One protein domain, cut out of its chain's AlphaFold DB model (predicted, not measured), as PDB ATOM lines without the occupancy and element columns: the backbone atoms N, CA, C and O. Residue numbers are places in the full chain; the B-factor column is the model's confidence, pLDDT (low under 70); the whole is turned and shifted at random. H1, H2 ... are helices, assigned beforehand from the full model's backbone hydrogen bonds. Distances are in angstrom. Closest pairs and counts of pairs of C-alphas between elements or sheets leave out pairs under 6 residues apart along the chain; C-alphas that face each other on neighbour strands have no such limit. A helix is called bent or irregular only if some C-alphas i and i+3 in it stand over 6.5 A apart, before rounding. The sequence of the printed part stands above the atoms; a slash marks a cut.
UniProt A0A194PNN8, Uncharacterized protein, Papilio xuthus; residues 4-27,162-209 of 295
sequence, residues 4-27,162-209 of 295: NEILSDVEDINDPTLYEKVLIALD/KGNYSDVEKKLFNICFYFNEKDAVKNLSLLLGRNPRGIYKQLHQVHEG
ATOM      1  N   ASN A   4      31.842   2.947  14.704       82.19
ATOM      2  CA  ASN A   4      32.883   3.972  14.702       82.19
ATOM      3  C   ASN A   4      32.282   5.357  14.456       82.19
ATOM      4  O   ASN A   4      32.694   6.303  15.114       82.19
ATOM      5  N   GLU A   5      31.291   5.453  13.569       81.31
ATOM      6  CA  GLU A   5      30.559   6.691  13.289       81.31
ATOM      7  C   GLU A   5      29.649   7.083  14.460       81.31
ATOM      8  O   GLU A   5      29.579   8.244  14.846       81.31
ATOM      9  N   ILE A   6      28.986   6.109  15.091       80.12
ATOM     10  CA  ILE A   6      28.053   6.387  16.195       80.12
ATOM     11  C   ILE A   6      28.778   6.820  17.476       80.12
ATOM     12  O   ILE A   6      28.217   7.572  18.269       80.12
ATOM     13  N   LEU A   7      29.996   6.321  17.713       81.06
ATOM     14  CA  LEU A   7      30.717   6.493  18.981       81.06
ATOM     15  C   LEU A   7      31.993   7.341  18.864       81.06
ATOM     16  O   LEU A   7      32.727   7.444  19.858       81.06
ATOM     17  N   SER A   8      32.277   7.940  17.701       75.50
ATOM     18  CA  SER A   8      33.422   8.847  17.515       75.50
ATOM     19  C   SER A   8      33.354  10.025  18.485       75.50
ATOM     20  O   SER A   8      34.317  10.260  19.215       75.50
ATOM     21  N   ASP A   9      32.180  10.652  18.583       70.31
ATOM     22  CA  ASP A   9      31.977  11.938  19.271       70.31
ATOM     23  C   ASP A   9      31.202  11.817  20.592       70.31
ATOM     24  O   ASP A   9      30.817  12.806  21.211       70.31
ATOM     25  N   VAL A  10      30.970  10.587  21.050       75.00
ATOM     26  CA  VAL A  10      30.295  10.334  22.325       75.00
ATOM     27  C   VAL A  10      31.288  10.503  23.472       75.00
ATOM     28  O   VAL A  10      32.207   9.685  23.637       75.00
ATOM     29  N   GLU A  11      31.070  11.562  24.255       69.62
ATOM     30  CA  GLU A  11      31.767  11.851  25.514       69.62
ATOM     31  C   GLU A  11      31.028  11.273  26.734       69.62
ATOM     32  O   GLU A  11      31.679  10.757  27.643       69.62
ATOM     33  N   ASP A  12      29.687  11.286  26.737       80.06
ATOM     34  CA  ASP A  12      28.874  10.726  27.824       80.06
ATOM     35  C   ASP A  12      28.368   9.316  27.490       80.06
ATOM     36  O   ASP A  12      27.483   9.113  26.663       80.06
ATOM     37  N   ILE A  13      28.940   8.324  28.167       77.75
ATOM     38  CA  ILE A  13      28.581   6.906  28.036       77.75
ATOM     39  C   ILE A  13      27.307   6.524  28.808       77.75
ATOM     40  O   ILE A  13      26.843   5.393  28.669       77.75
ATOM     41  N   ASN A  14      26.759   7.435  29.619       81.25
ATOM     42  CA  ASN A  14      25.575   7.196  30.447       81.25
ATOM     43  C   ASN A  14      24.272   7.639  29.770       81.25
ATOM     44  O   ASN A  14      23.217   7.586  30.402       81.25
ATOM     45  N   ASP A  15      24.329   8.076  28.509       84.38
ATOM     46  CA  ASP A  15      23.151   8.453  27.732       84.38
ATOM     47  C   ASP A  15      22.300   7.206  27.389       84.38
ATOM     48  O   ASP A  15      22.779   6.314  26.673       84.38
ATOM     49  N   PRO A  16      21.039   7.118  27.863       87.38
ATOM     50  CA  PRO A  16      20.147   5.997  27.567       87.38
ATOM     51  C   PRO A  16      19.922   5.758  26.069       87.38
ATOM     52  O   PRO A  16      19.745   4.610  25.659       87.38
ATOM     53  N   THR A  17      19.995   6.803  25.236       87.88
ATOM     54  CA  THR A  17      19.781   6.680  23.784       87.88
ATOM     55  C   THR A  17      20.851   5.816  23.109       87.88
ATOM     56  O   THR A  17      20.598   5.172  22.088       87.88
ATOM     57  N   LEU A  18      22.054   5.734  23.690       87.19
ATOM     58  CA  LEU A  18      23.117   4.853  23.205       87.19
ATOM     59  C   LEU A  18      22.765   3.388  23.430       87.19
ATOM     60  O   LEU A  18      23.022   2.549  22.566       87.19
ATOM     61  N   TYR A  19      22.165   3.074  24.578       89.38
ATOM     62  CA  TYR A  19      21.735   1.715  24.871       89.38
ATOM     63  C   TYR A  19      20.521   1.315  24.032       89.38
ATOM     64  O   TYR A  19      20.469   0.186  23.556       89.38
ATOM     65  N   GLU A  20      19.604   2.241  23.750       89.94
ATOM     66  CA  GLU A  20      18.515   2.005  22.794       89.94
ATOM     67  C   GLU A  20      19.050   1.627  21.407       89.94
ATOM     68  O   GLU A  20      18.616   0.629  20.837       89.94
ATOM     69  N   LYS A  21      20.069   2.336  20.896       90.31
ATOM     70  CA  LYS A  21      20.740   1.967  19.633       90.31
ATOM     71  C   LYS A  21      21.363   0.572  19.688       90.31
ATOM     72  O   LYS A  21      21.311  -0.158  18.702       90.31
ATOM     73  N   VAL A  22      21.946   0.189  20.828       91.38
ATOM     74  CA  VAL A  22      22.468  -1.172  21.036       91.38
ATOM     75  C   VAL A  22      21.340  -2.200  20.976       91.38
ATOM     76  O   VAL A  22      21.507  -3.227  20.326       91.38
ATOM     77  N   LEU A  23      20.205  -1.939  21.625       92.31
ATOM     78  CA  LEU A  23      19.052  -2.840  21.603       92.31
ATOM     79  C   LEU A  23      18.474  -2.992  20.194       92.31
ATOM     80  O   LEU A  23      18.223  -4.119  19.788       92.31
ATOM     81  N   ILE A  24      18.350  -1.895  19.439       93.25
ATOM     82  CA  ILE A  24      17.919  -1.924  18.033       93.25
ATOM     83  C   ILE A  24      18.869  -2.796  17.208       93.25
ATOM     84  O   ILE A  24      18.430  -3.720  16.539       93.25
ATOM     85  N   ALA A  25      20.182  -2.586  17.329       93.06
ATOM     86  CA  ALA A  25      21.158  -3.389  16.594       93.06
ATOM     87  C   ALA A  25      21.121  -4.884  16.967       93.06
ATOM     88  O   ALA A  25      21.436  -5.735  16.139       93.06
ATOM     89  N   LEU A  26      20.785  -5.220  18.216       92.06
ATOM     90  CA  LEU A  26      20.609  -6.611  18.641       92.06
ATOM     91  C   LEU A  26      19.333  -7.221  18.062       92.06
ATOM     92  O   LEU A  26      19.354  -8.394  17.692       92.06
ATOM     93  N   ASP A  27      18.251  -6.446  18.008       93.00
ATOM     94  CA  ASP A  27      16.980  -6.862  17.420       93.00
ATOM     95  C   ASP A  27      17.135  -7.111  15.916       93.00
ATOM     96  O   ASP A  27      16.801  -8.198  15.458       93.00
ATOM     97  N   LYS A 162      38.565 -11.669  15.822       87.12
ATOM     98  CA  LYS A 162      39.674 -12.096  16.688       87.12
ATOM     99  C   LYS A 162      40.700 -10.973  16.826       87.12
ATOM    100  O   LYS A 162      40.854 -10.153  15.932       87.12
ATOM    101  N   GLY A 163      41.455 -10.990  17.923       88.06
ATOM    102  CA  GLY A 163      42.545 -10.043  18.173       88.06
ATOM    103  C   GLY A 163      42.241  -9.060  19.300       88.06
ATOM    104  O   GLY A 163      41.402  -9.325  20.164       88.06
ATOM    105  N   ASN A 164      42.963  -7.942  19.315       88.81
ATOM    106  CA  ASN A 164      42.825  -6.910  20.343       88.81
ATOM    107  C   ASN A 164      41.503  -6.148  20.197       88.81
ATOM    108  O   ASN A 164      40.937  -6.106  19.108       88.81
ATOM    109  N   TYR A 165      41.019  -5.571  21.297       90.38
ATOM    110  CA  TYR A 165      39.825  -4.725  21.282       90.38
ATOM    111  C   TYR A 165      40.179  -3.295  20.869       90.38
ATOM    112  O   TYR A 165      41.136  -2.730  21.416       90.38
ATOM    113  N   SER A 166      39.409  -2.729  19.942       90.56
ATOM    114  CA  SER A 166      39.479  -1.314  19.574       90.56
ATOM    115  C   SER A 166      38.947  -0.434  20.708       90.56
ATOM    116  O   SER A 166      38.324  -0.913  21.658       90.56
ATOM    117  N   ASP A 167      39.200   0.870  20.636       87.69
ATOM    118  CA  ASP A 167      38.702   1.796  21.655       87.69
ATOM    119  C   ASP A 167      37.180   1.978  21.574       87.69
ATOM    120  O   ASP A 167      36.525   2.072  22.609       87.69
ATOM    121  N   VAL A 168      36.600   1.884  20.373       89.25
ATOM    122  CA  VAL A 168      35.144   1.853  20.151       89.25
ATOM    123  C   VAL A 168      34.508   0.636  20.826       89.25
ATOM    124  O   VAL A 168      33.520   0.768  21.545       89.25
ATOM    125  N   GLU A 169      35.117  -0.546  20.691       90.38
ATOM    126  CA  GLU A 169      34.643  -1.757  21.375       90.38
ATOM    127  C   GLU A 169      34.698  -1.602  22.902       90.38
ATOM    128  O   GLU A 169      33.787  -2.040  23.601       90.38
ATOM    129  N   LYS A 170      35.727  -0.935  23.439       89.19
ATOM    130  CA  LYS A 170      35.813  -0.649  24.881       89.19
ATOM    131  C   LYS A 170      34.762   0.366  25.338       89.19
ATOM    132  O   LYS A 170      34.247   0.214  26.442       89.19
ATOM    133  N   LYS A 171      34.409   1.366  24.518       88.69
ATOM    134  CA  LYS A 171      33.279   2.267  24.815       88.69
ATOM    135  C   LYS A 171      31.971   1.473  24.908       88.69
ATOM    136  O   LYS A 171      31.255   1.607  25.896       88.69
ATOM    137  N   LEU A 172      31.717   0.571  23.953       89.81
ATOM    138  CA  LEU A 172      30.556  -0.331  23.989       89.81
ATOM    139  C   LEU A 172      30.531  -1.214  25.237       89.81
ATOM    140  O   LEU A 172      29.458  -1.486  25.770       89.81
ATOM    141  N   PHE A 173      31.695  -1.651  25.727       89.69
ATOM    142  CA  PHE A 173      31.770  -2.440  26.958       89.69
ATOM    143  C   PHE A 173      31.207  -1.670  28.139       89.69
ATOM    144  O   PHE A 173      30.372  -2.209  28.859       89.69
ATOM    145  N   ASN A 174      31.622  -0.413  28.290       88.38
ATOM    146  CA  ASN A 174      31.155   0.441  29.374       88.38
ATOM    147  C   ASN A 174      29.650   0.712  29.264       88.38
ATOM    148  O   ASN A 174      28.954   0.573  30.261       88.38
ATOM    149  N   ILE A 175      29.143   1.006  28.059       89.44
ATOM    150  CA  ILE A 175      27.708   1.246  27.818       89.44
ATOM    151  C   ILE A 175      26.889   0.002  28.192       89.44
ATOM    152  O   ILE A 175      26.019   0.055  29.058       89.44
ATOM    153  N   CYS A 176      27.190  -1.151  27.587       89.94
ATOM    154  CA  CYS A 176      26.440  -2.384  27.835       89.94
ATOM    155  C   CYS A 176      26.493  -2.814  29.302       89.94
ATOM    156  O   CYS A 176      25.495  -3.297  29.830       89.94
ATOM    157  N   PHE A 177      27.646  -2.654  29.951       88.75
ATOM    158  CA  PHE A 177      27.817  -3.018  31.352       88.75
ATOM    159  C   PHE A 177      27.065  -2.070  32.294       88.75
ATOM    160  O   PHE A 177      26.440  -2.540  33.238       88.75
ATOM    161  N   TYR A 178      27.078  -0.762  32.015       88.38
ATOM    162  CA  TYR A 178      26.384   0.246  32.817       88.38
ATOM    163  C   TYR A 178      24.864   0.040  32.818       88.38
ATOM    164  O   TYR A 178      24.242   0.043  33.878       88.38
ATOM    165  N   PHE A 179      24.265  -0.186  31.645       88.12
ATOM    166  CA  PHE A 179      22.811  -0.325  31.522       88.12
ATOM    167  C   PHE A 179      22.293  -1.739  31.804       88.12
ATOM    168  O   PHE A 179      21.180  -1.893  32.307       88.12
ATOM    169  N   ASN A 180      23.064  -2.785  31.486       87.25
ATOM    170  CA  ASN A 180      22.658  -4.169  31.734       87.25
ATOM    171  C   ASN A 180      23.863  -5.097  31.940       87.25
ATOM    172  O   ASN A 180      24.244  -5.868  31.057       87.25
ATOM    173  N   GLU A 181      24.414  -5.076  33.152       86.94
ATOM    174  CA  GLU A 181      25.523  -5.939  33.571       86.94
ATOM    175  C   GLU A 181      25.269  -7.433  33.296       86.94
ATOM    176  O   GLU A 181      26.163  -8.146  32.829       86.94
ATOM    177  N   LYS A 182      24.044  -7.916  33.548       87.19
ATOM    178  CA  LYS A 182      23.712  -9.348  33.474       87.19
ATOM    179  C   LYS A 182      23.836  -9.899  32.056       87.19
ATOM    180  O   LYS A 182      24.412 -10.971  31.867       87.19
ATOM    181  N   ASP A 183      23.327  -9.167  31.068       89.50
ATOM    182  CA  ASP A 183      23.357  -9.591  29.664       89.50
ATOM    183  C   ASP A 183      24.494  -8.952  28.856       89.50
ATOM    184  O   ASP A 183      24.677  -9.308  27.690       89.50
ATOM    185  N   ALA A 184      25.309  -8.072  29.452       90.31
ATOM    186  CA  ALA A 184      26.378  -7.346  28.763       90.31
ATOM    187  C   ALA A 184      27.272  -8.271  27.928       90.31
ATOM    188  O   ALA A 184      27.481  -8.037  26.740       90.31
ATOM    189  N   VAL A 185      27.755  -9.375  28.507       91.19
ATOM    190  CA  VAL A 185      28.636 -10.326  27.803       91.19
ATOM    191  C   VAL A 185      27.936 -10.975  26.608       91.19
ATOM    192  O   VAL A 185      28.557 -11.165  25.560       91.19
ATOM    193  N   LYS A 186      26.657 -11.333  26.756       90.19
ATOM    194  CA  LYS A 186      25.860 -11.968  25.701       90.19
ATOM    195  C   LYS A 186      25.614 -10.982  24.558       90.19
ATOM    196  O   LYS A 186      25.866 -11.329  23.407       90.19
ATOM    197  N   ASN A 187      25.192  -9.767  24.893       91.50
ATOM    198  CA  ASN A 187      24.890  -8.703  23.943       91.50
ATOM    199  C   ASN A 187      26.145  -8.276  23.178       91.50
ATOM    200  O   ASN A 187      26.157  -8.281  21.953       91.50
ATOM    201  N   LEU A 188      27.246  -8.017  23.887       92.25
ATOM    202  CA  LEU A 188      28.529  -7.658  23.277       92.25
ATOM    203  C   LEU A 188      29.096  -8.780  22.405       92.25
ATOM    204  O   LEU A 188      29.721  -8.510  21.383       92.25
ATOM    205  N   SER A 189      28.901 -10.044  22.796       92.06
ATOM    206  CA  SER A 189      29.345 -11.182  21.988       92.06
ATOM    207  C   SER A 189      28.632 -11.234  20.648       92.06
ATOM    208  O   SER A 189      29.293 -11.456  19.633       92.06
ATOM    209  N   LEU A 190      27.318 -11.001  20.659       90.38
ATOM    210  CA  LEU A 190      26.504 -10.981  19.455       90.38
ATOM    211  C   LEU A 190      26.852  -9.775  18.578       90.38
ATOM    212  O   LEU A 190      27.190  -9.947  17.412       90.38
ATOM    213  N   LEU A 191      26.867  -8.584  19.177       91.38
ATOM    214  CA  LEU A 191      27.083  -7.319  18.482       91.38
ATOM    215  C   LEU A 191      28.468  -7.222  17.833       91.38
ATOM    216  O   LEU A 191      28.602  -6.750  16.709       91.38
ATOM    217  N   LEU A 192      29.509  -7.672  18.538       90.81
ATOM    218  CA  LEU A 192      30.888  -7.597  18.051       90.81
ATOM    219  C   LEU A 192      31.326  -8.851  17.290       90.81
ATOM    220  O   LEU A 192      32.464  -8.914  16.826       90.81
ATOM    221  N   GLY A 193      30.491  -9.895  17.234       89.88
ATOM    222  CA  GLY A 193      30.889 -11.190  16.681       89.88
ATOM    223  C   GLY A 193      32.133 -11.762  17.372       89.88
ATOM    224  O   GLY A 193      33.022 -12.313  16.719       89.88
ATOM    225  N   ARG A 194      32.242 -11.602  18.697       91.06
ATOM    226  CA  ARG A 194      33.414 -12.011  19.492       91.06
ATOM    227  C   ARG A 194      33.071 -13.093  20.500       91.06
ATOM    228  O   ARG A 194      31.951 -13.200  20.984       91.06
ATOM    229  N   ASN A 195      34.076 -13.889  20.869       90.00
ATOM    230  CA  ASN A 195      33.896 -14.973  21.832       90.00
ATOM    231  C   ASN A 195      33.487 -14.435  23.227       90.00
ATOM    232  O   ASN A 195      34.257 -13.659  23.808       90.00
ATOM    233  N   PRO A 196      32.376 -14.918  23.825       90.31
ATOM    234  CA  PRO A 196      31.904 -14.470  25.138       90.31
ATOM    235  C   PRO A 196      32.963 -14.566  26.242       90.31
ATOM    236  O   PRO A 196      33.074 -13.683  27.088       90.31
ATOM    237  N   ARG A 197      33.800 -15.615  26.222       89.12
ATOM    238  CA  ARG A 197      34.862 -15.809  27.227       89.12
ATOM    239  C   ARG A 197      35.920 -14.714  27.157       89.12
ATOM    240  O   ARG A 197      36.484 -14.335  28.179       89.12
ATOM    241  N   GLY A 198      36.215 -14.237  25.948       89.00
ATOM    242  CA  GLY A 198      37.152 -13.141  25.734       89.00
ATOM    243  C   GLY A 198      36.616 -11.829  26.294       89.00
ATOM    244  O   GLY A 198      37.384 -11.077  26.893       89.00
ATOM    245  N   ILE A 199      35.318 -11.574  26.112       91.12
ATOM    246  CA  ILE A 199      34.638 -10.364  26.594       91.12
ATOM    247  C   ILE A 199      34.554 -10.389  28.116       91.12
ATOM    248  O   ILE A 199      35.012  -9.451  28.758       91.12
ATOM    249  N   TYR A 200      34.092 -11.502  28.696       90.12
ATOM    250  CA  TYR A 200      34.049 -11.699  30.147       90.12
ATOM    251  C   TYR A 200      35.409 -11.421  30.795       90.12
ATOM    252  O   TYR A 200      35.520 -10.640  31.734       90.12
ATOM    253  N   LYS A 201      36.480 -12.004  30.240       87.06
ATOM    254  CA  LYS A 201      37.845 -11.796  30.733       87.06
ATOM    255  C   LYS A 201      38.285 -10.332  30.650       87.06
ATOM    256  O   LYS A 201      39.091  -9.906  31.475       87.06
ATOM    257  N   GLN A 202      37.835  -9.599  29.636       86.88
ATOM    258  CA  GLN A 202      38.182  -8.194  29.464       86.88
ATOM    259  C   GLN A 202      37.400  -7.307  30.437       86.88
ATOM    260  O   GLN A 202      38.034  -6.500  31.105       86.88
ATOM    261  N   LEU A 203      36.086  -7.503  30.579       86.56
ATOM    262  CA  LEU A 203      35.261  -6.798  31.570       86.56
ATOM    263  C   LEU A 203      35.805  -7.018  32.984       86.56
ATOM    264  O   LEU A 203      36.112  -6.065  33.691       86.56
ATOM    265  N   HIS A 204      36.076  -8.270  33.347       83.50
ATOM    266  CA  HIS A 204      36.675  -8.604  34.635       83.50
ATOM    267  C   HIS A 204      38.030  -7.910  34.863       83.50
ATOM    268  O   HIS A 204      38.326  -7.488  35.972       83.50
ATOM    269  N   GLN A 205      38.872  -7.761  33.832       83.19
ATOM    270  CA  GLN A 205      40.143  -7.029  33.957       83.19
ATOM    271  C   GLN A 205      39.972  -5.515  34.072       83.19
ATOM    272  O   GLN A 205      40.861  -4.856  34.608       83.19
ATOM    273  N   VAL A 206      38.897  -4.959  33.512       79.19
ATOM    274  CA  VAL A 206      38.579  -3.531  33.614       79.19
ATOM    275  C   VAL A 206      38.089  -3.204  35.026       79.19
ATOM    276  O   VAL A 206      38.521  -2.198  35.578       79.19
ATOM    277  N   HIS A 207      37.276  -4.074  35.632       73.75
ATOM    278  CA  HIS A 207      36.697  -3.840  36.961       73.75
ATOM    279  C   HIS A 207      37.594  -4.285  38.120       73.75
ATOM    280  O   HIS A 207      37.799  -3.526  39.060       73.75
ATOM    281  N   GLU A 208      38.162  -5.490  38.057       77.69
ATOM    282  CA  GLU A 208      38.985  -6.046  39.146       77.69
ATOM    283  C   GLU A 208      40.488  -5.789  38.949       77.69
ATOM    284  O   GLU A 208      41.325  -6.196  39.755       77.69
ATOM    285  N   GLY A 209      40.851  -5.118  37.855       70.50
ATOM    286  CA  GLY A 209      42.232  -4.937  37.443       70.50
ATOM    287  C   GLY A 209      42.825  -6.187  36.788       70.50
ATOM    288  O   GLY A 209      42.285  -7.298  36.797       70.50
TER     289      GLY A 209
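Overview. This is residues 4 to 27 and 162 to 209 of the 295 residues of an uncharacterized protein of Papilio xuthus (UniProt A0A194PNN8). What shape do the parts make? The helical hairpin H3 and H4 forms the middle of a rounded body, with H2 crossing one side of it and H5 packed on H4 at the other side. Short H1 lies by the first residues of H3. What is printed, and how large is it? There are 72 residues with five named helices, H1 to H5 in that order, and no named strand: the class is all helix, mostly crossed in packing. It is compact, with a radius of gyration of the C-alphas of 11.5 A and spans of 27 by 25 by 22 A.

Along the chain. Where are the first helices? H1 is residues 4 to 7, from C-alpha 4 at (32.883, 3.972, 14.702), and H2 is residues 16 to 27, 16.7 A long. Where are the others? H3 is residues 167 to 179, 18.8 A, H4 residues 181 to 191, 15.2 A, and H5 residues 196 to 207, 16.6 A, ending at C-alpha 207 at (36.697, -3.840, 36.961). H4 is irregular: C-alphas 182 and 185 are 7.6 A apart.

Arrangement. What do H1 and H2 touch? H1 only just touches H3, with 3 pairs of C-alphas within 8 A, the closest Asn 4 and Val 168 at 6.3 A. H2 touches H3, about perpendicular at 80 degrees, closest at C-alphas 19 and 175, 6.7 A. How does H4 stand? H4 and H3 touch as a hairpin, closest at C-alphas 184 and 176, 5.0 A. H4 touches H5 at a steep tilt of 49 degrees, opposite ways, closest at C-alphas 189 and 196, 5.2 A. Are the backbones helical? Every O i to N i+4 pair is within hydrogen-bond range in H2, H3 and H5, and 5 of 7 in H4; H1 is too short for such a pair.

Size, cuts and confidence. Where is the cut? Residues 28 to 161 are not printed, and C-alphas 27 and 162 are 23.3 A apart. Where is confidence low? Residue 11 alone has pLDDT under 70.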